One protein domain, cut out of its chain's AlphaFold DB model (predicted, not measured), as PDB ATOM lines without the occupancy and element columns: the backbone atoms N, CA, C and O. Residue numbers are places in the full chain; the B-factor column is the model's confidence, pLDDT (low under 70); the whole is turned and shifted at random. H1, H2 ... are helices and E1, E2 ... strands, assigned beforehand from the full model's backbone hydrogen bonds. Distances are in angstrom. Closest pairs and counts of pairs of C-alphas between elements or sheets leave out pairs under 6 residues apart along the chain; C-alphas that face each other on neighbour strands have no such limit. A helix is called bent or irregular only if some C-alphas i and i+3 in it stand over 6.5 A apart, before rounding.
ATOM      1  N   ASN A  88     238.647 223.051 175.804       87.31
ATOM      2  CA  ASN A  88     237.871 222.428 174.729       87.31
ATOM      3  C   ASN A  88     236.770 221.495 175.263       87.31
ATOM      4  O   ASN A  88     236.109 220.818 174.477       87.31
ATOM      5  N   ASP A  89     236.599 221.408 176.586       87.62
ATOM      6  CA  ASP A  89     235.513 220.629 177.179       87.62
ATOM      7  C   ASP A  89     234.161 221.280 176.855       87.62
ATOM      8  O   ASP A  89     233.913 222.433 177.189       87.62
ATOM      9  N   LEU A  90     233.274 220.531 176.207       84.44
ATOM     10  CA  LEU A  90     231.950 221.009 175.809       84.44
ATOM     11  C   LEU A  90     230.925 220.965 176.950       84.44
ATOM     12  O   LEU A  90     229.787 221.381 176.758       84.44
ATOM     13  N   LYS A  91     231.304 220.467 178.132       83.38
ATOM     14  CA  LYS A  91     230.452 220.441 179.333       83.38
ATOM     15  C   LYS A  91     230.522 221.727 180.154       83.38
ATOM     16  O   LYS A  91     229.904 221.808 181.212       83.38
ATOM     17  N   ILE A  92     231.290 222.713 179.701       85.62
ATOM     18  CA  ILE A  92     231.414 224.002 180.376       85.62
ATOM     19  C   ILE A  92     230.218 224.904 180.071       85.62
ATOM     20  O   ILE A  92     229.737 224.992 178.939       85.62
ATOM     21  N   ASN A  93     229.792 225.624 181.099       87.62
ATOM     22  CA  ASN A  93     228.786 226.666 181.020       87.62
ATOM     23  C   ASN A  93     229.276 227.866 181.844       87.62
ATOM     24  O   ASN A  93     229.999 227.714 182.833       87.62
ATOM     25  N   GLY A  94     228.918 229.058 181.392       90.62
ATOM     26  CA  GLY A  94     228.996 230.287 182.155       90.62
ATOM     27  C   GLY A  94     228.088 231.327 181.513       90.62
ATOM     28  O   GLY A  94     227.334 231.030 180.590       90.62
ATOM     29  N   GLY A  95     228.194 232.572 181.950       93.38
ATOM     30  CA  GLY A  95     227.372 233.623 181.378       93.38
ATOM     31  C   GLY A  95     227.634 234.974 182.002       93.38
ATOM     32  O   GLY A  95     228.425 235.120 182.937       93.38
ATOM     33  N   ILE A  96     226.955 235.973 181.453       95.50
ATOM     34  CA  ILE A  96     226.963 237.338 181.964       95.50
ATOM     35  C   ILE A  96     225.561 237.652 182.454       95.50
ATOM     36  O   ILE A  96     224.655 237.903 181.657       95.50
ATOM     37  N   SER A  97     225.382 237.641 183.772       95.25
ATOM     38  CA  SER A  97     224.117 238.026 184.388       95.25
ATOM     39  C   SER A  97     224.020 239.542 184.523       95.25
ATOM     40  O   SER A  97     224.983 240.228 184.872       95.25
ATOM     41  N   PHE A  98     222.836 240.083 184.276       95.19
ATOM     42  CA  PHE A  98     222.562 241.506 184.356       95.19
ATOM     43  C   PHE A  98     221.156 241.791 184.870       95.19
ATOM     44  O   PHE A  98     220.259 240.948 184.843       95.19
ATOM     45  N   ARG A  99     220.976 243.009 185.407       94.06
ATOM     46  CA  ARG A  99     219.828 243.338 186.277       94.06
ATOM     47  C   ARG A  99     219.676 242.299 187.400       94.06
ATOM     48  O   ARG A  99     218.564 241.984 187.826       94.06
ATOM     49  N   ALA A 100     220.819 241.759 187.817       94.50
ATOM     50  CA  ALA A 100     220.923 240.627 188.704       94.50
ATOM     51  C   ALA A 100     220.833 241.083 190.162       94.50
ATOM     52  O   ALA A 100     221.275 242.176 190.513       94.50
ATOM     53  N   LYS A 101     220.262 240.238 191.016       93.88
ATOM     54  CA  LYS A 101     220.251 240.414 192.470       93.88
ATOM     55  C   LYS A 101     220.748 239.144 193.129       93.88
ATOM     56  O   LYS A 101     220.448 238.056 192.652       93.88
ATOM     57  N   ARG A 102     221.463 239.266 194.245       93.50
ATOM     58  CA  ARG A 102     221.855 238.099 195.044       93.50
ATOM     59  C   ARG A 102     220.617 237.344 195.520       93.50
ATOM     60  O   ARG A 102     219.673 237.958 196.021       93.50
ATOM     61  N   VAL A 103     220.641 236.019 195.389       91.94
ATOM     62  CA  VAL A 103     219.664 235.155 196.054       91.94
ATOM     63  C   VAL A 103     220.057 235.063 197.537       91.94
ATOM     64  O   VAL A 103     221.206 234.733 197.837       91.94
ATOM     65  N   PRO A 104     219.153 235.367 198.488       88.94
ATOM     66  CA  PRO A 104     219.478 235.296 199.911       88.94
ATOM     67  C   PRO A 104     219.991 233.911 200.324       88.94
ATOM     68  O   PRO A 104     219.405 232.898 199.952       88.94
ATOM     69  N   ASN A 105     221.055 233.876 201.132       89.06
ATOM     70  CA  ASN A 105     221.684 232.645 201.639       89.06
ATOM     71  C   ASN A 105     222.166 231.673 200.543       89.06
ATOM     72  O   ASN A 105     222.219 230.465 200.765       89.06
ATOM     73  N   SER A 106     222.520 232.193 199.367       89.38
ATOM     74  CA  SER A 106     222.997 231.415 198.227       89.38
ATOM     75  C   SER A 106     224.178 232.107 197.543       89.38
ATOM     76  O   SER A 106     224.397 233.307 197.713       89.38
ATOM     77  N   ASN A 107     224.936 231.346 196.754       89.31
ATOM     78  CA  ASN A 107     225.943 231.899 195.847       89.31
ATOM     79  C   ASN A 107     225.328 232.435 194.546       89.31
ATOM     80  O   ASN A 107     225.986 233.193 193.834       89.31
ATOM     81  N   GLU A 108     224.090 232.030 194.258       91.69
ATOM     82  CA  GLU A 108     223.364 232.329 193.029       91.69
ATOM     83  C   GLU A 108     222.953 233.803 192.926       91.69
ATOM     84  O   GLU A 108     222.841 234.547 193.913       91.69
ATOM     85  N   VAL A 109     222.648 234.207 191.699       94.56
ATOM     86  CA  VAL A 109     221.945 235.454 191.407       94.56
ATOM     87  C   VAL A 109     220.617 235.150 190.723       94.56
ATOM     88  O   VAL A 109     220.468 234.144 190.042       94.56
ATOM     89  N   MET A 110     219.642 236.033 190.910       92.62
ATOM     90  CA  MET A 110     218.403 236.051 190.139       92.62
ATOM     91  C   MET A 110     218.457 237.173 189.118       92.62
ATOM     92  O   MET A 110     218.887 238.281 189.453       92.62
ATOM     93  N   GLY A 111     217.982 236.932 187.904       91.44
ATOM     94  CA  GLY A 111     217.987 237.945 186.858       91.44
ATOM     95  C   GLY A 111     218.116 237.367 185.464       91.44
ATOM     96  O   GLY A 111     217.947 236.172 185.246       91.44
ATOM     97  N   TYR A 112     218.425 238.257 184.527       92.38
ATOM     98  CA  TYR A 112     218.685 237.868 183.154       92.38
ATOM     99  C   TYR A 112     220.142 237.452 182.985       92.38
ATOM    100  O   TYR A 112     221.019 238.087 183.565       92.38
ATOM    101  N   GLN A 113     220.403 236.454 182.153       93.06
ATOM    102  CA  GLN A 113     221.734 235.960 181.845       93.06
ATOM    103  C   GLN A 113     221.908 235.794 180.341       93.06
ATOM    104  O   GLN A 113     221.093 235.165 179.676       93.06
ATOM    105  N   ALA A 114     222.965 236.393 179.800       92.94
ATOM    106  CA  ALA A 114     223.457 236.042 178.477       92.94
ATOM    107  C   ALA A 114     224.377 234.830 178.634       92.94
ATOM    108  O   ALA A 114     225.520 234.980 179.083       92.94
ATOM    109  N   ASP A 115     223.855 233.646 178.328       90.56
ATOM    110  CA  ASP A 115     224.578 232.395 178.533       90.56
ATOM    111  C   ASP A 115     225.672 232.185 177.489       90.56
ATOM    112  O   ASP A 115     225.633 232.662 176.352       90.56
ATOM    113  N   ILE A 116     226.696 231.454 177.912       90.94
ATOM    114  CA  ILE A 116     227.896 231.178 177.149       90.94
ATOM    115  C   ILE A 116     228.248 229.702 177.347       90.94
ATOM    116  O   ILE A 116     228.438 229.232 178.465       90.94
ATOM    117  N   GLY A 117     228.383 228.962 176.244       90.69
ATOM    118  CA  GLY A 117     228.731 227.540 176.268       90.69
ATOM    119  C   GLY A 117     227.749 226.689 175.495       90.69
ATOM    120  O   GLY A 117     227.250 227.109 174.446       90.69
ATOM    121  N   TYR A 118     227.523 225.480 175.997       88.69
ATOM    122  CA  TYR A 118     226.704 224.481 175.332       88.69
ATOM    123  C   TYR A 118     225.740 223.840 176.316       88.69
ATOM    124  O   TYR A 118     226.051 223.643 177.490       88.69
ATOM    125  N   ILE A 119     224.579 223.462 175.804       86.31
ATOM    126  CA  ILE A 119     223.601 222.660 176.520       86.31
ATOM    127  C   ILE A 119     223.189 221.487 175.642       86.31
ATOM    128  O   ILE A 119     223.094 221.610 174.423       86.31
ATOM    129  N   HIS A 120     222.941 220.324 176.235       87.19
ATOM    130  CA  HIS A 120     222.361 219.225 175.473       87.19
ATOM    131  C   HIS A 120     220.928 219.587 175.069       87.19
ATOM    132  O   HIS A 120     220.141 220.016 175.913       87.19
ATOM    133  N   ALA A 121     220.565 219.397 173.800       85.25
ATOM    134  CA  ALA A 121     219.277 219.849 173.277       85.25
ATOM    135  C   ALA A 121     218.071 219.244 174.023       85.25
ATOM    136  O   ALA A 121     217.041 219.899 174.167       85.25
ATOM    137  N   SER A 122     218.200 218.039 174.590       83.56
ATOM    138  CA  SER A 122     217.142 217.458 175.435       83.56
ATOM    139  C   SER A 122     216.824 218.276 176.695       83.56
ATOM    140  O   SER A 122     215.697 218.212 177.181       83.56
ATOM    141  N   ALA A 123     217.777 219.051 177.223       83.19
ATOM    142  CA  ALA A 123     217.550 219.905 178.386       83.19
ATOM    143  C   ALA A 123     216.774 221.185 178.028       83.19
ATOM    144  O   ALA A 123     216.057 221.706 178.873       83.19
ATOM    145  N   ILE A 124     216.813 221.647 176.771       80.75
ATOM    146  CA  ILE A 124     216.027 222.811 176.314       80.75
ATOM    147  C   ILE A 124     214.527 222.574 176.520       80.75
ATOM    148  O   ILE A 124     213.815 223.464 176.985       80.75
ATOM    149  N   ALA A 125     214.057 221.347 176.277       78.88
ATOM    150  CA  ALA A 125     212.665 220.952 176.505       78.88
ATOM    151  C   ALA A 125     212.270 220.896 178.000       78.88
ATOM    152  O   ALA A 125     211.106 220.673 178.337       78.88
ATOM    153  N   LEU A 126     213.228 221.037 178.924       79.31
ATOM    154  CA  LEU A 126     212.944 221.202 180.352       79.31
ATOM    155  C   LEU A 126     212.724 222.672 180.727       79.31
ATOM    156  O   LEU A 126     212.032 222.943 181.702       79.31
ATOM    157  N   PHE A 127     213.301 223.595 179.955       78.06
ATOM    158  CA  PHE A 127     213.459 225.014 180.296       78.06
ATOM    159  C   PHE A 127     212.678 225.958 179.379       78.06
ATOM    160  O   PHE A 127     212.697 227.174 179.559       78.06
ATOM    161  N   SER A 128     211.998 225.413 178.376       75.06
ATOM    162  CA  SER A 128     211.197 226.172 177.422       75.06
ATOM    163  C   SER A 128     209.923 225.412 177.060       75.06
ATOM    164  O   SER A 128     209.802 224.209 177.299       75.06
ATOM    165  N   ASP A 129     208.966 226.126 176.480       73.31
ATOM    166  CA  ASP A 129     207.802 225.559 175.793       73.31
ATOM    167  C   ASP A 129     208.158 225.004 174.399       73.31
ATOM    168  O   ASP A 129     207.327 224.392 173.724       73.31
ATOM    169  N   PHE A 130     209.415 225.166 173.982       74.00
ATOM    170  CA  PHE A 130     209.961 224.637 172.749       74.00
ATOM    171  C   PHE A 130     210.575 223.250 172.961       74.00
ATOM    172  O   PHE A 130     211.426 223.020 173.819       74.00
ATOM    173  N   THR A 131     210.178 222.300 172.116       75.75
ATOM    174  CA  THR A 131     210.858 221.005 172.010       75.75
ATOM    175  C   THR A 131     211.661 220.985 170.714       75.75
ATOM    176  O   THR A 131     211.056 220.994 169.635       75.75
ATOM    177  N   PRO A 132     213.005 220.944 170.779       73.31
ATOM    178  CA  PRO A 132     213.826 220.792 169.587       73.31
ATOM    179  C   PRO A 132     213.419 219.541 168.799       73.31
ATOM    180  O   PRO A 132     213.219 218.475 169.377       73.31
ATOM    181  N   LYS A 133     213.321 219.656 167.468       79.62
ATOM    182  CA  LYS A 133     213.072 218.491 166.593       79.62
ATOM    183  C   LYS A 133     214.199 217.460 166.681       79.62
ATOM    184  O   LYS A 133     213.957 216.272 166.506       79.62
ATOM    185  N   ASP A 134     215.411 217.943 166.929       76.56
ATOM    186  CA  ASP A 134     216.606 217.150 167.162       76.56
ATOM    187  C   ASP A 134     217.075 217.389 168.603       76.56
ATOM    188  O   ASP A 134     217.416 218.511 168.980       76.56
ATOM    189  N   THR A 135     217.069 216.327 169.409       77.81
ATOM    190  CA  THR A 135     217.514 216.352 170.807       77.81
ATOM    191  C   THR A 135     218.835 215.613 171.033       77.81
ATOM    192  O   THR A 135     219.190 215.403 172.190       77.81
ATOM    193  N   ILE A 136     219.529 215.163 169.978       77.56
ATOM    194  CA  ILE A 136     220.777 214.381 170.091       77.56
ATOM    195  C   ILE A 136     222.039 215.256 170.062       77.56
ATOM    196  O   ILE A 136     223.128 214.775 170.368       77.56
ATOM    197  N   GLY A 137     221.903 216.531 169.688       83.00
ATOM    198  CA  GLY A 137     223.011 217.474 169.557       83.00
ATOM    199  C   GLY A 137     223.268 218.356 170.782       83.00
ATOM    200  O   GLY A 137     222.423 218.534 171.664       83.00
ATOM    201  N   LEU A 138     224.454 218.969 170.791       86.00
ATOM    202  CA  LEU A 138     224.756 220.119 171.639       86.00
ATOM    203  C   LEU A 138     224.232 221.390 170.973       86.00
ATOM    204  O   LEU A 138     224.499 221.645 169.800       86.00
ATOM    205  N   TYR A 139     223.514 222.190 171.744       85.12
ATOM    206  CA  TYR A 139     223.015 223.490 171.341       85.12
ATOM    207  C   TYR A 139     223.906 224.587 171.917       85.12
ATOM    208  O   TYR A 139     224.304 224.531 173.082       85.12
ATOM    209  N   LEU A 140     224.230 225.572 171.085       85.00
ATOM    210  CA  LEU A 140     225.068 226.695 171.471       85.00
ATOM    211  C   LEU A 140     224.242 227.684 172.295       85.00
ATOM    212  O   LEU A 140     223.213 228.158 171.829       85.00
ATOM    213  N   LEU A 141     224.712 228.035 173.488       86.25
ATOM    214  CA  LEU A 141     224.061 229.056 174.309       86.25
ATOM    215  C   LEU A 141     224.498 230.482 173.957       86.25
ATOM    216  O   LEU A 141     223.874 231.442 174.397       86.25
ATOM    217  N   TRP A 142     225.541 230.643 173.141       82.88
ATOM    218  CA  TRP A 142     226.002 231.957 172.706       82.88
ATOM    219  C   TRP A 142     224.894 232.715 171.968       82.88
ATOM    220  O   TRP A 142     224.439 232.286 170.909       82.88
ATOM    221  N   GLY A 143     224.495 233.858 172.528       76.38
ATOM    222  CA  GLY A 143     223.401 234.679 172.001       76.38
ATOM    223  C   GLY A 143     222.023 234.336 172.574       76.38
ATOM    224  O   GLY A 143     221.054 235.007 172.236       76.38
ATOM    225  N   SER A 144     221.925 233.342 173.462       82.75
ATOM    226  CA  SER A 144     220.702 233.091 174.227       82.75
ATOM    227  C   SER A 144     220.590 234.044 175.417       82.75
ATOM    228  O   SER A 144     221.593 234.468 176.001       82.75
ATOM    229  N   LEU A 145     219.353 234.389 175.767       86.38
ATOM    230  CA  LEU A 145     219.029 235.158 176.959       86.38
ATOM    231  C   LEU A 145     218.170 234.300 177.871       86.38
ATOM    232  O   LEU A 145     217.179 233.737 177.433       86.38
ATOM    233  N   VAL A 146     218.516 234.231 179.142       86.69
ATOM    234  CA  VAL A 146     217.874 233.345 180.103       86.69
ATOM    235  C   VAL A 146     217.387 234.162 181.303       86.69
ATOM    236  O   VAL A 146     218.063 235.099 181.703       86.69
ATOM    237  N   ASP A 147     216.206 233.880 181.861       86.50
ATOM    238  CA  ASP A 147     215.724 234.489 183.119       86.50
ATOM    239  C   ASP A 147     215.699 233.436 184.224       86.50
ATOM    240  O   ASP A 147     214.892 232.503 184.189       86.50
ATOM    241  N   GLU A 148     216.590 233.583 185.199       87.44
ATOM    242  CA  GLU A 148     216.915 232.549 186.181       87.44
ATOM    243  C   GLU A 148     216.572 232.979 187.609       87.44
ATOM    244  O   GLU A 148     216.694 234.151 187.991       87.44
ATOM    245  N   SER A 149     216.179 231.997 188.425       87.12
ATOM    246  CA  SER A 149     216.071 232.111 189.886       87.12
ATOM    247  C   SER A 149     215.107 233.198 190.392       87.12
ATOM    248  O   SER A 149     215.281 233.740 191.489       87.12
ATOM    249  N   ARG A 150     214.064 233.539 189.623       86.75
ATOM    250  CA  ARG A 150     213.038 234.496 190.061       86.75
ATOM    251  C   ARG A 150     212.178 233.899 191.180       86.75
ATOM    252  O   ARG A 150     211.814 232.728 191.105       86.75
ATOM    253  N   PRO A 151     211.783 234.709 192.186       84.44
ATOM    254  CA  PRO A 151     210.860 234.257 193.226       84.44
ATOM    255  C   PRO A 151     209.487 233.850 192.680       84.44
ATOM    256  O   PRO A 151     208.886 232.905 193.181       84.44
ATOM    257  N   ASP A 152     208.989 234.573 191.670       86.06
ATOM    258  CA  ASP A 152     207.782 234.182 190.947       86.06
ATOM    259  C   ASP A 152     208.134 233.113 189.917       86.06
ATOM    260  O   ASP A 152     208.748 233.393 188.886       86.06
ATOM    261  N   THR A 153     207.731 231.886 190.223       84.69
ATOM    262  CA  THR A 153     208.004 230.713 189.405       84.69
ATOM    263  C   THR A 153     206.862 230.345 188.464       84.69
ATOM    264  O   THR A 153     206.995 229.397 187.696       84.69
ATOM    265  N   SER A 154     205.755 231.098 188.476       84.94
ATOM    266  CA  SER A 154     204.541 230.783 187.706       84.94
ATOM    267  C   SER A 154     204.756 230.752 186.192       84.94
ATOM    268  O   SER A 154     203.968 230.154 185.462       84.94
ATOM    269  N   ARG A 155     205.827 231.395 185.717       78.31
ATOM    270  CA  ARG A 155     206.203 231.460 184.304       78.31
ATOM    271  C   ARG A 155     207.162 230.348 183.874       78.31
ATOM    272  O   ARG A 155     207.386 230.203 182.676       78.31
ATOM    273  N   TYR A 156     207.740 229.595 184.809       80.75
ATOM    274  CA  TYR A 156     208.660 228.516 184.464       80.75
ATOM    275  C   TYR A 156     207.886 227.313 183.920       80.75
ATOM    276  O   TYR A 156     206.914 226.898 184.550       80.75
ATOM    277  N   PRO A 157     208.309 226.710 182.792       80.00
ATOM    278  CA  PRO A 157     207.665 225.507 182.267       80.00
ATOM    279  C   PRO A 157     207.687 224.331 183.252       80.00
ATOM    280  O   PRO A 157     206.746 223.538 183.279       80.00
ATOM    281  N   LYS A 158     208.764 224.214 184.047       79.50
ATOM    282  CA  LYS A 158     208.998 223.145 185.034       79.50
ATOM    283  C   LYS A 158     209.653 223.691 186.314       79.50
ATOM    284  O   LYS A 158     210.853 223.481 186.528       79.50
ATOM    285  N   PRO A 159     208.911 224.436 187.155       80.31
ATOM    286  CA  PRO A 159     209.455 225.118 188.334       80.31
ATOM    287  C   PRO A 159     210.071 224.173 189.382       80.31
ATOM    288  O   PRO A 159     210.837 224.620 190.232       80.31
ATOM    289  N   GLU A 160     209.755 222.881 189.332       81.00
ATOM    290  CA  GLU A 160     210.248 221.838 190.232       81.00
ATOM    291  C   GLU A 160     211.652 221.310 189.902       81.00
ATOM    292  O   GLU A 160     212.294 220.729 190.775       81.00
ATOM    293  N   ILE A 161     212.126 221.485 188.663       73.31
ATOM    294  CA  ILE A 161     213.443 220.990 188.229       73.31
ATOM    295  C   ILE A 161     214.485 222.093 188.385       73.31
ATOM    296  O   ILE A 161     215.503 221.904 189.049       73.31
ATOM    297  N   PHE A 162     214.232 223.234 187.743       72.44
ATOM    298  CA  PHE A 162     215.107 224.397 187.779       72.44
ATOM    299  C   PHE A 162     214.330 225.631 187.281       72.44
ATOM    300  O   PHE A 162     213.767 225.581 186.184       72.44
ATOM    301  N   PRO A 163     214.255 226.725 188.060       77.94
ATOM    302  CA  PRO A 163     213.496 227.917 187.695       77.94
ATOM    303  C   PRO A 163     214.224 228.726 186.613       77.94
ATOM    304  O   PRO A 163     214.951 229.676 186.916       77.94
ATOM    305  N   VAL A 164     214.024 228.348 185.347       81.50
ATOM    306  CA  VAL A 164     214.642 229.003 184.191       81.50
ATOM    307  C   VAL A 164     213.708 229.120 182.973       81.50
ATOM    308  O   VAL A 164     212.910 228.219 182.707       81.50
ATOM    309  N   ILE A 165     213.802 230.238 182.238       75.50
ATOM    310  CA  ILE A 165     213.171 230.448 180.919       75.50
ATOM    311  C   ILE A 165     214.233 230.910 179.929       75.50
ATOM    312  O   ILE A 165     214.929 231.887 180.205       75.50
ATOM    313  N   ILE A 166     214.301 230.266 178.763       76.56
ATOM    314  CA  ILE A 166     215.145 230.689 177.639       76.56
ATOM    315  C   ILE A 166     214.335 231.601 176.703       76.56
ATOM    316  O   ILE A 166     213.228 231.260 176.295       76.56
ATOM    317  N   TYR A 167     214.904 232.751 176.356       71.62
ATOM    318  CA  TYR A 167     214.386 233.738 175.416       71.62
ATOM    319  C   TYR A 167     215.244 233.751 174.151       71.62
ATOM    320  O   TYR A 167     216.478 233.722 174.211       71.62
ATOM    321  N   GLU A 168     214.584 233.876 173.003       66.00
ATOM    322  CA  GLU A 168     215.254 234.213 171.752       66.00
ATOM    323  C   GLU A 168     215.596 235.705 171.750       66.00
ATOM    324  O   GLU A 168     214.731 236.561 171.959       66.00
ATOM    325  N   VAL A 169     216.869 236.025 171.524       58.38
ATOM    326  CA  VAL A 169     217.301 237.396 171.246       58.38
ATOM    327  C   VAL A 169     217.302 237.554 169.730       58.38
ATOM    328  O   VAL A 169     218.051 236.861 169.044       58.38
ATOM    329  N   ALA A 170     216.410 238.407 169.223       47.50
ATOM    330  CA  ALA A 170     216.304 238.733 167.800       47.50
ATOM    331  C   ALA A 170     217.498 239.559 167.297       47.50
ATOM    332  O   ALA A 170     218.014 240.392 168.081       47.50
TER     333      ALA A 170
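AT A GLANCE: This is residues 88 to 170 of the 170 residues of the protein "DUF1080 domain-containing protein" of Flavobacteriaceae bacterium (UniProt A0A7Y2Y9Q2). The domain is one strongly twisted antiparallel sheet built on a long, bent hairpin, E1 and E2, with a second, short hairpin, E4 and E5, along the first half of E2 and the short E3 at the far end of E2. The short helix H1 sits beside the strands, between E3 and E5. The 83 printed residues hold E1, E2, H1, E3, E4 and E5 in chain order; the class is mostly strand, with under half of the residues in named elements. The whole is compact, with a radius of gyration of the C-alphas of 12.8 A and spans of 36 by 30 by 26 A.

HOW THE PARTS SIT: The sheet is branched at E2, residues 109 to 120, which bends by 91 degrees at residue 112. E1, residues 93 to 102, lies on one side of it, antiparallel, with N 96 and O 114 2.9 A apart. E4, residues 145 to 148, lies on the other side, antiparallel, with N 113 and O 146 2.7 A apart. E5, residues 164 to 167, is the antiparallel neighbour of E4, with N 167 and O 145 2.7 A apart. E3, residues 138 to 140, is antiparallel to E2, with N 139 and O 119 2.8 A apart. H1, residues 121 to 127, is at the sheet's level, at a height of 2.5 A; its closest C-alphas to E5 are those of Phe 127 and Ile 165, 5.5 A apart. In H1, 0 of 3 O i to N i+4 pairs and 3 of 4 O i to N i+3 pairs are within hydrogen-bond range.

IN THESE COORDINATES: E2 is 22.7 A long and E1 19.4 A, with a bend of 104 degrees at residue 99; H1 is 10.5 A, E5 10.0 A, E4 9.8 A and E3 6.6 A. E1 begins at C-alpha 93 (228.786, 226.666, 181.020), and E5 ends at C-alpha 167 (214.386, 233.738, 175.416).

THE WHOLE: The C-alphas of Asn 105 and Lys 133, 38.8 A apart, are the two farthest apart. The printed part has no cut; the link from E4 to E5, residues 149 to 163, is long. Residues 168 to 170 have pLDDT under 70.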